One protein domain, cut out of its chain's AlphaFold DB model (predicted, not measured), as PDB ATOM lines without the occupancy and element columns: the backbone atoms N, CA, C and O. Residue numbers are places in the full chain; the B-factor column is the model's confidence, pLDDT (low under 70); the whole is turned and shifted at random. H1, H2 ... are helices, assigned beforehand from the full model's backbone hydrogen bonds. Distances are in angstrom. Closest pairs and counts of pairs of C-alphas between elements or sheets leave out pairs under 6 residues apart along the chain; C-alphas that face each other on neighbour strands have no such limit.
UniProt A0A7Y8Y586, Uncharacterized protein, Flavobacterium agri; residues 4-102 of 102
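This is residues 4 to 102 of the 102 residues of an uncharacterized protein of Flavobacterium agri (UniProt A0A7Y8Y586). Helix H5 lies in the middle of an elongated helical body, with H1 along one side, H2 folding back from H1 as a hairpin, and H3 and H4 meeting as a wide V on the other side. The printed part has 99 residues with five named helices, H1 to H5 in order, and no named strand: all helix. It is compact, with a radius of gyration of the C-alphas of 13.7 A and spans of 41 by 26 by 17 A.

H1, residues 4 to 25, touches H2, residues 30 to 41, with residues 7 to 14 alone; the closest C-alphas, of Ile 11 and Leu 36, are 7.0 A apart. The hub, H5, residues 84 to 101, touches H1 at a shallow tilt of 17 degrees, opposite ways, closest at C-alphas 8 and 98, 5.2 A. H3, residues 51 to 62, touches H5 with residues 57 to 61 alone, closest at C-alphas 57 and 100, 6.1 A. H4, residues 64 to 76, touches H5 at a steep tilt of 49 degrees, closest at C-alphas 73 and 86, 6.3 A. In H1 to H5 every O i to N i+4 pair is within hydrogen-bond range.

H1 runs 30.5 A from C-alpha 4 at (169.955, 231.152, 128.854); H5 runs 25.9 A to C-alpha 101 at (173.420, 232.302, 134.504).

The farthest C-alphas, of Glu 24 and Ile 51, are 42.1 A apart. The printed part has no cut and no long link; residues 79 to 81 have pLDDT under 70.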
ATOM      1  N   ARG A   4     169.566 230.904 127.463       93.19
ATOM      2  CA  ARG A   4     169.955 231.152 128.854       93.19
ATOM      3  C   ARG A   4     168.904 231.931 129.652       93.19
ATOM      4  O   ARG A   4     168.554 231.506 130.749       93.19
ATOM      5  N   LYS A   5     168.359 233.030 129.115       93.50
ATOM      6  CA  LYS A   5     167.339 233.847 129.806       93.50
ATOM      7  C   LYS A   5     166.058 233.051 130.048       93.50
ATOM      8  O   LYS A   5     165.508 233.082 131.146       93.50
ATOM      9  N   ASP A   6     165.634 232.274 129.054       95.06
ATOM     10  CA  ASP A   6     164.460 231.404 129.183       95.06
ATOM     11  C   ASP A   6     164.689 230.286 130.203       95.06
ATOM     12  O   ASP A   6     163.785 229.915 130.952       95.06
ATOM     13  N   LEU A   7     165.910 229.746 130.260       96.69
ATOM     14  CA  LEU A   7     166.285 228.733 131.239       96.69
ATOM     15  C   LEU A   7     166.235 229.275 132.672       96.69
ATOM     16  O   LEU A   7     165.713 228.582 133.539       96.69
ATOM     17  N   ILE A   8     166.708 230.500 132.917       97.06
ATOM     18  CA  ILE A   8     166.611 231.147 134.237       97.06
ATOM     19  C   ILE A   8     165.145 231.236 134.674       97.06
ATOM     20  O   ILE A   8     164.801 230.784 135.763       97.06
ATOM     21  N   VAL A   9     164.265 231.741 133.803       97.06
ATOM     22  CA  VAL A   9     162.826 231.856 134.094       97.06
ATOM     23  C   VAL A   9     162.205 230.492 134.407       97.06
ATOM     24  O   VAL A   9     161.406 230.370 135.337       97.06
ATOM     25  N   ASP A  10     162.560 229.458 133.650       97.75
ATOM     26  CA  ASP A  10     162.029 228.114 133.871       97.75
ATOM     27  C   ASP A  10     162.561 227.458 135.151       97.75
ATOM     28  O   ASP A  10     161.818 226.711 135.794       97.75
ATOM     29  N   ILE A  11     163.812 227.732 135.535       98.19
ATOM     30  CA  ILE A  11     164.371 227.293 136.818       98.19
ATOM     31  C   ILE A  11     163.615 227.963 137.967       98.19
ATOM     32  O   ILE A  11     163.171 227.268 138.878       98.19
ATOM     33  N   GLU A  12     163.420 229.279 137.914       97.38
ATOM     34  CA  GLU A  12     162.720 230.032 138.963       97.38
ATOM     35  C   GLU A  12     161.283 229.537 139.164       97.38
ATOM     36  O   GLU A  12     160.889 229.201 140.282       97.38
ATOM     37  N   LYS A  13     160.531 229.358 138.071       97.31
ATOM     38  CA  LYS A  13     159.175 228.786 138.124       97.31
ATOM     39  C   LYS A  13     159.153 227.377 138.706       97.31
ATOM     40  O   LYS A  13     158.254 227.029 139.469       97.31
ATOM     41  N   TYR A  14     160.124 226.546 138.329       97.50
ATOM     42  CA  TYR A  14     160.235 225.202 138.883       97.50
ATOM     43  C   TYR A  14     160.517 225.238 140.388       97.50
ATOM     44  O   TYR A  14     159.901 224.474 141.121       97.50
ATOM     45  N   LEU A  15     161.406 226.119 140.858       97.19
ATOM     46  CA  LEU A  15     161.725 226.255 142.282       97.19
ATOM     47  C   LEU A  15     160.492 226.638 143.106       97.19
ATOM     48  O   LEU A  15     160.231 226.009 144.130       97.19
ATOM     49  N   GLU A  16     159.722 227.626 142.648       95.56
ATOM     50  CA  GLU A  16     158.474 228.036 143.300       95.56
ATOM     51  C   GLU A  16     157.472 226.877 143.380       95.56
ATOM     52  O   GLU A  16     156.940 226.584 144.454       95.56
ATOM     53  N   ASN A  17     157.257 226.167 142.267       95.62
ATOM     54  CA  ASN A  17     156.323 225.044 142.236       95.62
ATOM     55  C   ASN A  17     156.796 223.871 143.106       95.62
ATOM     56  O   ASN A  17     156.011 223.295 143.856       95.62
ATOM     57  N   ALA A  18     158.085 223.534 143.040       94.38
ATOM     58  CA  ALA A  18     158.662 222.409 143.762       94.38
ATOM     59  C   ALA A  18     158.522 222.579 145.278       94.38
ATOM     60  O   ALA A  18     158.203 221.610 145.959       94.38
ATOM     61  N   ILE A  19     158.703 223.796 145.808       94.88
ATOM     62  CA  ILE A  19     158.497 224.091 147.235       94.88
ATOM     63  C   ILE A  19     157.052 223.799 147.645       94.88
ATOM     64  O   ILE A  19     156.825 223.103 148.635       94.88
ATOM     65  N   ASN A  20     156.079 224.289 146.873       94.31
ATOM     66  CA  ASN A  20     154.662 224.094 147.181       94.31
ATOM     67  C   ASN A  20     154.274 222.611 147.118       94.31
ATOM     68  O   ASN A  20     153.729 222.068 148.078       94.31
ATOM     69  N   VAL A  21     154.629 221.927 146.027       92.50
ATOM     70  CA  VAL A  21     154.308 220.506 145.823       92.50
ATOM     71  C   VAL A  21     154.980 219.622 146.873       92.50
ATOM     72  O   VAL A  21     154.347 218.701 147.390       92.50
ATOM     73  N   TYR A  22     156.237 219.898 147.218       93.31
ATOM     74  CA  TYR A  22     156.953 219.117 148.218       93.31
ATOM     75  C   TYR A  22     156.369 219.312 149.620       93.31
ATOM     76  O   TYR A  22     156.172 218.332 150.333       93.31
ATOM     77  N   ASN A  23     156.020 220.542 150.006       91.06
ATOM     78  CA  ASN A  23     155.406 220.806 151.309       91.06
ATOM     79  C   ASN A  23     154.021 220.154 151.453       91.06
ATOM     80  O   ASN A  23     153.667 219.708 152.541       91.06
ATOM     81  N   GLU A  24     153.240 220.091 150.373       91.94
ATOM     82  CA  GLU A  24     151.906 219.482 150.391       91.94
ATOM     83  C   GLU A  24     151.934 217.953 150.281       91.94
ATOM     84  O   GLU A  24     151.107 217.276 150.891       91.94
ATOM     85  N   LYS A  25     152.836 217.401 149.458       90.00
ATOM     86  CA  LYS A  25     152.767 215.997 149.013       90.00
ATOM     87  C   LYS A  25     154.046 215.197 149.250       90.00
ATOM     88  O   LYS A  25     154.018 213.984 149.085       90.00
ATOM     89  N   GLY A  26     155.161 215.843 149.593       87.19
ATOM     90  CA  GLY A  26     156.473 215.198 149.726       87.19
ATOM     91  C   GLY A  26     157.061 214.698 148.403       87.19
ATOM     92  O   GLY A  26     157.904 213.804 148.408       87.19
ATOM     93  N   ILE A  27     156.600 215.236 147.267       88.00
ATOM     94  CA  ILE A  27     156.950 214.771 145.915       88.00
ATOM     95  C   ILE A  27     157.762 215.837 145.175       88.00
ATOM     96  O   ILE A  27     157.583 217.037 145.379       88.00
ATOM     97  N   VAL A  28     158.625 215.385 144.266       89.44
ATOM     98  CA  VAL A  28     159.387 216.224 143.335       89.44
ATOM     99  C   VAL A  28     159.022 215.883 141.891       89.44
ATOM    100  O   VAL A  28     158.929 214.714 141.517       89.44
ATOM    101  N   GLU A  29     158.866 216.897 141.037       91.12
ATOM    102  CA  GLU A  29     158.586 216.721 139.605       91.12
ATOM    103  C   GLU A  29     159.847 216.317 138.816       91.12
ATOM    104  O   GLU A  29     160.423 217.096 138.049       91.12
ATOM    105  N   LYS A  30     160.274 215.059 138.983       89.81
ATOM    106  CA  LYS A  30     161.502 214.499 138.384       89.81
ATOM    107  C   LYS A  30     161.653 214.776 136.878       89.81
ATOM    108  O   LYS A  30     162.745 215.177 136.472       89.81
ATOM    109  N   PRO A  31     160.618 214.607 136.021       91.81
ATOM    110  CA  PRO A  31     160.772 214.847 134.584       91.81
ATOM    111  C   PRO A  31     161.128 216.302 134.264       91.81
ATOM    112  O   PRO A  31     161.960 216.562 133.393       91.81
ATOM    113  N   LYS A  32     160.541 217.255 134.999       94.38
ATOM    114  CA  LYS A  32     160.810 218.681 134.811       94.38
ATOM    115  C   LYS A  32     162.220 219.032 135.279       94.38
ATOM    116  O   LYS A  32     162.943 219.690 134.535       94.38
ATOM    117  N   TYR A  33     162.647 218.514 136.430       93.88
ATOM    118  CA  TYR A  33     164.027 218.650 136.898       93.88
ATOM    119  C   TYR A  33     165.045 218.107 135.879       93.88
ATOM    120  O   TYR A  33     165.966 218.826 135.492       93.88
ATOM    121  N   ARG A  34     164.848 216.885 135.361       93.12
ATOM    122  CA  ARG A  34     165.735 216.288 134.343       93.12
ATOM    123  C   ARG A  34     165.785 217.120 133.060       93.12
ATOM    124  O   ARG A  34     166.855 217.313 132.491       93.12
ATOM    125  N   SER A  35     164.645 217.664 132.628       96.06
ATOM    126  CA  SER A  35     164.586 218.580 131.484       96.06
ATOM    127  C   SER A  35     165.433 219.840 131.705       96.06
ATOM    128  O   SER A  35     166.195 220.224 130.816       96.06
ATOM    129  N   LEU A  36     165.359 220.451 132.894       97.19
ATOM    130  CA  LEU A  36     166.193 221.604 133.250       97.19
ATOM    131  C   LEU A  36     167.678 221.237 133.270       97.19
ATOM    132  O   LEU A  36     168.481 221.940 132.664       97.19
ATOM    133  N   ARG A  37     168.045 220.115 133.902       95.38
ATOM    134  CA  ARG A  37     169.431 219.623 133.950       95.38
ATOM    135  C   ARG A  37     170.023 219.439 132.560       95.38
ATOM    136  O   ARG A  37     171.120 219.933 132.321       95.38
ATOM    137  N   ASN A  38     169.280 218.811 131.652       95.81
ATOM    138  CA  ASN A  38     169.721 218.625 130.272       95.81
ATOM    139  C   ASN A  38     169.989 219.970 129.591       95.81
ATOM    140  O   ASN A  38     171.050 220.155 129.006       95.81
ATOM    141  N   ARG A  39     169.076 220.939 129.733       97.31
ATOM    142  CA  ARG A  39     169.260 222.285 129.168       97.31
ATOM    143  C   ARG A  39     170.477 222.997 129.744       97.31
ATOM    144  O   ARG A  39     171.234 223.571 128.976       97.31
ATOM    145  N   ILE A  40     170.691 222.915 131.059       96.94
ATOM    146  CA  ILE A  40     171.870 223.490 131.724       96.94
ATOM    147  C   ILE A  40     173.159 222.891 131.143       96.94
ATOM    148  O   ILE A  40     174.092 223.624 130.839       96.94
ATOM    149  N   THR A  41     173.211 221.569 130.955       95.44
ATOM    150  CA  THR A  41     174.390 220.892 130.389       95.44
ATOM    151  C   THR A  41     174.582 221.106 128.888       95.44
ATOM    152  O   THR A  41     175.654 220.805 128.376       95.44
ATOM    153  N   SER A  42     173.552 221.576 128.182       96.12
ATOM    154  CA  SER A  42     173.597 221.860 126.744       96.12
ATOM    155  C   SER A  42     173.925 223.314 126.420       96.12
ATOM    156  O   SER A  42     173.984 223.645 125.239       96.12
ATOM    157  N   LEU A  43     174.112 224.170 127.431       95.81
ATOM    158  CA  LEU A  43     174.568 225.537 127.209       95.81
ATOM    159  C   LEU A  43     175.956 225.527 126.567       95.81
ATOM    160  O   LEU A  43     176.835 224.761 126.965       95.81
ATOM    161  N   ILE A  44     176.129 226.398 125.584       95.38
ATOM    162  CA  ILE A  44     177.380 226.601 124.860       95.38
ATOM    163  C   ILE A  44     177.823 228.056 124.987       95.38
ATOM    164  O   ILE A  44     177.064 228.921 125.410       95.38
ATOM    165  N   GLU A  45     179.053 228.342 124.571       95.81
ATOM    166  CA  GLU A  45     179.664 229.673 124.658       95.81
ATOM    167  C   GLU A  45     178.775 230.797 124.103       95.81
ATOM    168  O   GLU A  45     178.635 231.845 124.728       95.81
ATOM    169  N   THR A  46     178.104 230.560 122.971       95.69
ATOM    170  CA  THR A  46     177.247 231.556 122.310       95.69
ATOM    171  C   THR A  46     175.953 231.876 123.062       95.69
ATOM    172  O   THR A  46     175.234 232.789 122.660       95.69
ATOM    173  N   ASP A  47     175.629 231.138 124.128       95.50
ATOM    174  CA  ASP A  47     174.482 231.427 124.997       95.50
ATOM    175  C   ASP A  47     174.793 232.494 126.067       95.50
ATOM    176  O   ASP A  47     173.884 232.946 126.777       95.50
ATOM    177  N   PHE A  48     176.059 232.904 126.187       95.19
ATOM    178  CA  PHE A  48     176.565 233.871 127.164       95.19
ATOM    179  C   PHE A  48     176.984 235.183 126.491       95.19
ATOM    180  O   PHE A  48     177.217 235.235 125.286       95.19
ATOM    181  N   GLU A  49     177.101 236.269 127.265       93.69
ATOM    182  CA  GLU A  49     177.549 237.558 126.710       93.69
ATOM    183  C   GLU A  49     179.044 237.586 126.368       93.69
ATOM    184  O   GLU A  49     179.485 238.456 125.618       93.69
ATOM    185  N   SER A  50     179.830 236.671 126.940       95.06
ATOM    186  CA  SER A  50     181.263 236.547 126.692       95.06
ATOM    187  C   SER A  50     181.774 235.137 126.995       95.06
ATOM    188  O   SER A  50     181.178 234.400 127.785       95.06
ATOM    189  N   ILE A  51     182.929 234.803 126.410       96.19
ATOM    190  CA  ILE A  51     183.696 233.584 126.713       96.19
ATOM    191  C   ILE A  51     184.013 233.508 128.211       96.19
ATOM    192  O   ILE A  51     183.767 232.488 128.839       96.19
ATOM    193  N   GLU A  52     184.479 234.612 128.797       96.75
ATOM    194  CA  GLU A  52     184.843 234.694 130.217       96.75
ATOM    195  C   GLU A  52     183.668 234.331 131.142       96.75
ATOM    196  O   GLU A  52     183.826 233.565 132.089       96.75
ATOM    197  N   LYS A  53     182.454 234.814 130.842       95.19
ATOM    198  CA  LYS A  53     181.260 234.437 131.612       95.19
ATOM    199  C   LYS A  53     180.923 232.954 131.471       95.19
ATOM    200  O   LYS A  53     180.528 232.328 132.454       95.19
ATOM    201  N   HIS A  54     181.062 232.401 130.268       96.19
ATOM    202  CA  HIS A  54     180.864 230.973 130.036       96.19
ATOM    203  C   HIS A  54     181.884 230.133 130.824       96.19
ATOM    204  O   HIS A  54     181.493 229.178 131.492       96.19
ATOM    205  N   GLU A  55     183.161 230.521 130.822       96.94
ATOM    206  CA  GLU A  55     184.219 229.863 131.598       96.94
ATOM    207  C   GLU A  55     183.938 229.918 133.103       96.94
ATOM    208  O   GLU A  55     183.954 228.879 133.762       96.94
ATOM    209  N   TYR A  56     183.565 231.081 133.645       96.19
ATOM    210  CA  TYR A  56     183.196 231.194 135.059       96.19
ATOM    211  C   TYR A  56     181.982 230.345 135.434       96.19
ATOM    212  O   TYR A  56     181.961 229.718 136.498       96.19
ATOM    213  N   PHE A  57     180.980 230.279 134.555       97.06
ATOM    214  CA  PHE A  57     179.858 229.373 134.746       97.06
ATOM    215  C   PHE A  57     180.316 227.909 134.760       97.06
ATOM    216  O   PHE A  57     179.888 227.152 135.633       97.06
ATOM    217  N   LEU A  58     181.192 227.499 133.836       96.81
ATOM    218  CA  LEU A  58     181.728 226.139 133.793       96.81
ATOM    219  C   LEU A  58     182.557 225.809 135.031       96.81
ATOM    220  O   LEU A  58     182.409 224.706 135.558       96.81
ATOM    221  N   ASP A  59     183.378 226.733 135.521       97.25
ATOM    222  CA  ASP A  59     184.166 226.552 136.739       97.25
ATOM    223  C   ASP A  59     183.259 226.315 137.941       97.25
ATOM    224  O   ASP A  59     183.411 225.322 138.656       97.25
ATOM    225  N   TYR A  60     182.246 227.167 138.117       96.56
ATOM    226  CA  TYR A  60     181.220 226.981 139.136       96.56
ATOM    227  C   TYR A  60     180.494 225.641 138.969       96.56
ATOM    228  O   TYR A  60     180.357 224.863 139.920       96.56
ATOM    229  N   PHE A  61     180.019 225.350 137.759       96.69
ATOM    230  CA  PHE A  61     179.223 224.165 137.492       96.69
ATOM    231  C   PHE A  61     180.040 222.895 137.724       96.69
ATOM    232  O   PHE A  61     179.508 221.935 138.275       96.69
ATOM    233  N   ASN A  62     181.326 222.880 137.380       95.94
ATOM    234  CA  ASN A  62     182.182 221.697 137.437       95.94
ATOM    235  C   ASN A  62     182.927 221.497 138.760       95.94
ATOM    236  O   ASN A  62     183.649 220.501 138.879       95.94
ATOM    237  N   GLN A  63     182.696 222.350 139.762       96.69
ATOM    238  CA  GLN A  63     183.185 222.162 141.131       96.69
ATOM    239  C   GLN A  63     183.001 220.698 141.600       96.69
ATOM    240  O   GLN A  63     181.868 220.188 141.571       96.69
ATOM    241  N   PRO A  64     184.081 219.986 141.994       96.38
ATOM    242  CA  PRO A  64     184.034 218.555 142.303       96.38
ATOM    243  C   PRO A  64     182.953 218.173 143.320       96.38
ATOM    244  O   PRO A  64     182.208 217.211 143.122       96.38
ATOM    245  N   GLU A  65     182.808 218.963 144.378       93.94
ATOM    246  CA  GLU A  65     181.814 218.784 145.428       93.94
ATOM    247  C   GLU A  65     180.384 218.908 144.898       93.94
ATOM    248  O   GLU A  65     179.509 218.133 145.291       93.94
ATOM    249  N   ARG A  66     180.135 219.826 143.958       93.62
ATOM    250  CA  ARG A  66     178.821 219.979 143.327       93.62
ATOM    251  C   ARG A  66     178.532 218.827 142.382       93.62
ATOM    252  O   ARG A  66     177.421 218.303 142.383       93.62
ATOM    253  N   ARG A  67     179.533 218.377 141.620       94.25
ATOM    254  CA  ARG A  67     179.405 217.192 140.758       94.25
ATOM    255  C   ARG A  67     179.020 215.960 141.572       94.25
ATOM    256  O   ARG A  67     178.054 215.294 141.210       94.25
ATOM    257  N   ILE A  68     179.710 215.701 142.682       93.88
ATOM    258  CA  ILE A  68     179.393 214.581 143.581       93.88
ATOM    259  C   ILE A  68     177.973 214.721 144.139       93.88
ATOM    260  O   ILE A  68     177.188 213.780 144.040       93.88
ATOM    261  N   ARG A  69     177.614 215.896 144.675       92.00
ATOM    262  CA  ARG A  69     176.273 216.140 145.233       92.00
ATOM    263  C   ARG A  69     175.169 215.898 144.216       92.00
ATOM    264  O   ARG A  69     174.172 215.278 144.559       92.00
ATOM    265  N   ARG A  70     175.351 216.335 142.971       93.44
ATOM    266  CA  ARG A  70     174.360 216.105 141.917       93.44
ATOM    267  C   ARG A  70     174.243 214.637 141.546       93.44
ATOM    268  O   ARG A  70     173.132 214.164 141.398       93.44
ATOM    269  N   VAL A  71     175.347 213.894 141.480       91.56
ATOM    270  CA  VAL A  71     175.288 212.435 141.274       91.56
ATOM    271  C   VAL A  71     174.530 211.742 142.411       91.56
ATOM    272  O   VAL A  71     173.727 210.851 142.149       91.56
ATOM    273  N   LEU A  72     174.761 212.145 143.664       90.12
ATOM    274  CA  LEU A  72     174.013 211.616 144.809       90.12
ATOM    275  C   LEU A  72     172.527 211.981 144.728       90.12
ATOM    276  O   LEU A  72     171.685 211.119 144.945       90.12
ATOM    277  N   LEU A  73     172.212 213.222 144.348       90.62
ATOM    278  CA  LEU A  73     170.840 213.675 144.145       90.62
ATOM    279  C   LEU A  73     170.126 212.876 143.046       90.62
ATOM    280  O   LEU A  73     169.005 212.440 143.268       90.62
ATOM    281  N   GLU A  74     170.762 212.652 141.891       88.31
ATOM    282  CA  GLU A  74     170.168 211.853 140.806       88.31
ATOM    283  C   GLU A  74     169.822 210.435 141.275       88.31
ATOM    284  O   GLU A  74     168.751 209.937 140.941       88.31
ATOM    285  N   LYS A  75     170.684 209.816 142.096       87.06
ATOM    286  CA  LYS A  75     170.402 208.506 142.704       87.06
ATOM    287  C   LYS A  75     169.211 208.568 143.656       87.06
ATOM    288  O   LYS A  75     168.338 207.717 143.593       87.06
ATOM    289  N   SER A  76     169.141 209.593 144.505       85.00
ATOM    290  CA  SER A  76     168.005 209.789 145.416       85.00
ATOM    291  C   SER A  76     166.691 210.100 144.691       85.00
ATOM    292  O   SER A  76     165.626 209.916 145.263       85.00
ATOM    293  N   LEU A  77     166.745 210.572 143.442       83.75
ATOM    294  CA  LEU A  77     165.569 210.813 142.602       83.75
ATOM    295  C   LEU A  77     165.072 209.549 141.881       83.75
ATOM    296  O   LEU A  77     164.065 209.622 141.170       83.75
ATOM    297  N   GLU A  78     165.748 208.404 142.009       79.56
ATOM    298  CA  GLU A  78     165.221 207.129 141.511       79.56
ATOM    299  C   GLU A  78     163.979 206.708 142.315       79.56
ATOM    300  O   GLU A  78     162.977 206.316 141.715       79.56
ATOM    301  N   ASP A  79     163.965 206.961 143.626       69.44
ATOM    302  CA  ASP A  79     162.819 206.720 144.509       69.44
ATOM    303  C   ASP A  79     161.767 207.839 144.402       69.44
ATOM    304  O   ASP A  79     162.089 209.008 144.189       69.44
ATOM    305  N   ASP A  80     160.467 207.518 144.466       64.38
ATOM    306  CA  ASP A  80     159.369 208.513 144.366       64.38
ATOM    307  C   ASP A  80     159.291 209.482 145.549       64.38
ATOM    308  O   ASP A  80     158.645 210.528 145.464       64.38
ATOM    309  N   TYR A  81     160.015 209.164 146.613       68.56
ATOM    310  CA  TYR A  81     160.185 209.994 147.784       68.56
ATOM    311  C   TYR A  81     161.603 210.564 147.813       68.56
ATOM    312  O   TYR A  81     162.579 209.822 147.730       68.56
ATOM    313  N   LEU A  82     161.711 211.883 147.978       82.94
ATOM    314  CA  LEU A  82     162.988 212.555 148.191       82.94
ATOM    315  C   LEU A  82     163.062 213.028 149.641       82.94
ATOM    316  O   LEU A  82     162.200 213.781 150.092       82.94
ATOM    317  N   GLU A  83     164.099 212.631 150.373       88.38
ATOM    318  CA  GLU A  83     164.326 213.127 151.733       88.38
ATOM    319  C   GLU A  83     164.514 214.651 151.754       88.38
ATOM    320  O   GLU A  83     165.084 215.241 150.831       88.38
ATOM    321  N   SER A  84     164.092 215.295 152.844       90.31
ATOM    322  CA  SER A  84     164.107 216.759 152.982       90.31
ATOM    323  C   SER A  84     165.491 217.374 152.773       90.31
ATOM    324  O   SER A  84     165.616 218.416 152.134       90.31
ATOM    325  N   GLY A  85     166.549 216.706 153.239       90.94
ATOM    326  CA  GLY A  85     167.926 217.136 152.995       90.94
ATOM    327  C   GLY A  85     168.281 217.151 151.506       90.94
ATOM    328  O   GLY A  85     168.813 218.141 151.005       90.94
ATOM    329  N   ALA A  86     167.940 216.088 150.775       90.38
ATOM    330  CA  ALA A  86     168.172 216.003 149.335       90.38
ATOM    331  C   ALA A  86     167.320 217.021 148.559       90.38
ATOM    332  O   ALA A  86     167.815 217.649 147.621       90.38
ATOM    333  N   PHE A  87     166.085 217.266 149.002       93.50
ATOM    334  CA  PHE A  87     165.229 218.309 148.443       93.50
ATOM    335  C   PHE A  87     165.832 219.712 148.606       93.50
ATOM    336  O   PHE A  87     165.936 220.461 147.635       93.50
ATOM    337  N   LEU A  88     166.327 220.052 149.800       93.69
ATOM    338  CA  LEU A  88     167.005 221.329 150.033       93.69
ATOM    339  C   LEU A  88     168.264 221.482 149.172       93.69
ATOM    340  O   LEU A  88     168.556 222.583 148.699       93.69
ATOM    341  N   PHE A  89     169.012 220.401 148.934       93.19
ATOM    342  CA  PHE A  89     170.152 220.448 148.016       93.19
ATOM    343  C   PHE A  89     169.731 220.712 146.574       93.19
ATOM    344  O   PHE A  89     170.371 221.528 145.915       93.19
ATOM    345  N   LEU A  90     168.656 220.077 146.106       94.94
ATOM    346  CA  LEU A  90     168.104 220.312 144.772       94.94
ATOM    347  C   LEU A  90     167.756 221.790 144.573       94.94
ATOM    348  O   LEU A  90     168.180 222.395 143.586       94.94
ATOM    349  N   LEU A  91     167.027 222.382 145.527       96.25
ATOM    350  CA  LEU A  91     166.640 223.792 145.457       96.25
ATOM    351  C   LEU A  91     167.864 224.715 145.431       96.25
ATOM    352  O   LEU A  91     167.934 225.627 144.608       96.25
ATOM    353  N   ASN A  92     168.844 224.463 146.302       95.88
ATOM    354  CA  ASN A  92     170.058 225.275 146.382       95.88
ATOM    355  C   ASN A  92     170.944 225.156 145.135       95.88
ATOM    356  O   ASN A  92     171.510 226.159 144.699       95.88
ATOM    357  N   ASP A  93     171.079 223.961 144.550       96.25
ATOM    358  CA  ASP A  93     171.868 223.768 143.328       96.25
ATOM    359  C   ASP A  93     171.246 224.528 142.154       96.25
ATOM    360  O   ASP A  93     171.930 225.328 141.516       96.25
ATOM    361  N   LEU A  94     169.938 224.361 141.928       97.31
ATOM    362  CA  LEU A  94     169.220 225.064 140.864       97.31
ATOM    363  C   LEU A  94     169.208 226.583 141.063       97.31
ATOM    364  O   LEU A  94     169.466 227.313 140.109       97.31
ATOM    365  N   ARG A  95     168.978 227.070 142.290       97.56
ATOM    366  CA  ARG A  95     169.043 228.506 142.604       97.56
ATOM    367  C   ARG A  95     170.431 229.076 142.326       97.56
ATOM    368  O   ARG A  95     170.557 230.137 141.726       97.56
ATOM    369  N   GLY A  96     171.478 228.368 142.746       96.62
ATOM    370  CA  GLY A  96     172.849 228.780 142.478       96.62
ATOM    371  C   GLY A  96     173.162 228.803 140.982       96.62
ATOM    372  O   GLY A  96     173.793 229.741 140.512       96.62
ATOM    373  N   ILE A  97     172.679 227.814 140.221       97.06
ATOM    374  CA  ILE A  97     172.807 227.797 138.758       97.06
ATOM    375  C   ILE A  97     172.100 229.005 138.137       97.06
ATOM    376  O   ILE A  97     172.728 229.717 137.364       97.06
ATOM    377  N   ALA A  98     170.843 229.281 138.498       97.06
ATOM    378  CA  ALA A  98     170.112 230.441 137.981       97.06
ATOM    379  C   ALA A  98     170.846 231.762 138.260       97.06
ATOM    380  O   ALA A  98     170.968 232.593 137.363       97.06
ATOM    381  N   ASN A  99     171.409 231.918 139.463       95.69
ATOM    382  CA  ASN A  99     172.194 233.099 139.828       95.69
ATOM    383  C   ASN A  99     173.463 233.262 138.980       95.69
ATOM    384  O   ASN A  99     173.802 234.384 138.637       95.69
ATOM    385  N   TRP A 100     174.160 232.170 138.654       95.38
ATOM    386  CA  TRP A 100     175.364 232.215 137.812       95.38
ATOM    387  C   TRP A 100     175.069 232.395 136.321       95.38
ATOM    388  O   TRP A 100     175.954 232.794 135.569       95.38
ATOM    389  N   LEU A 101     173.850 232.079 135.882       94.31
ATOM    390  CA  LEU A 101     173.420 232.302 134.504       94.31
ATOM    391  C   LEU A 101     172.985 233.754 134.241       94.31
ATOM    392  O   LEU A 101     173.005 234.173 133.080       94.31
ATOM    393  N   ASN A 102     172.576 234.492 135.276       88.81
ATOM    394  CA  ASN A 102     172.119 235.886 135.198       88.81
ATOM    395  C   ASN A 102     173.303 236.862 135.078       88.81
ATOM    396  O   ASN A 102     173.311 237.692 134.140       88.81
TER     397      ASN A 102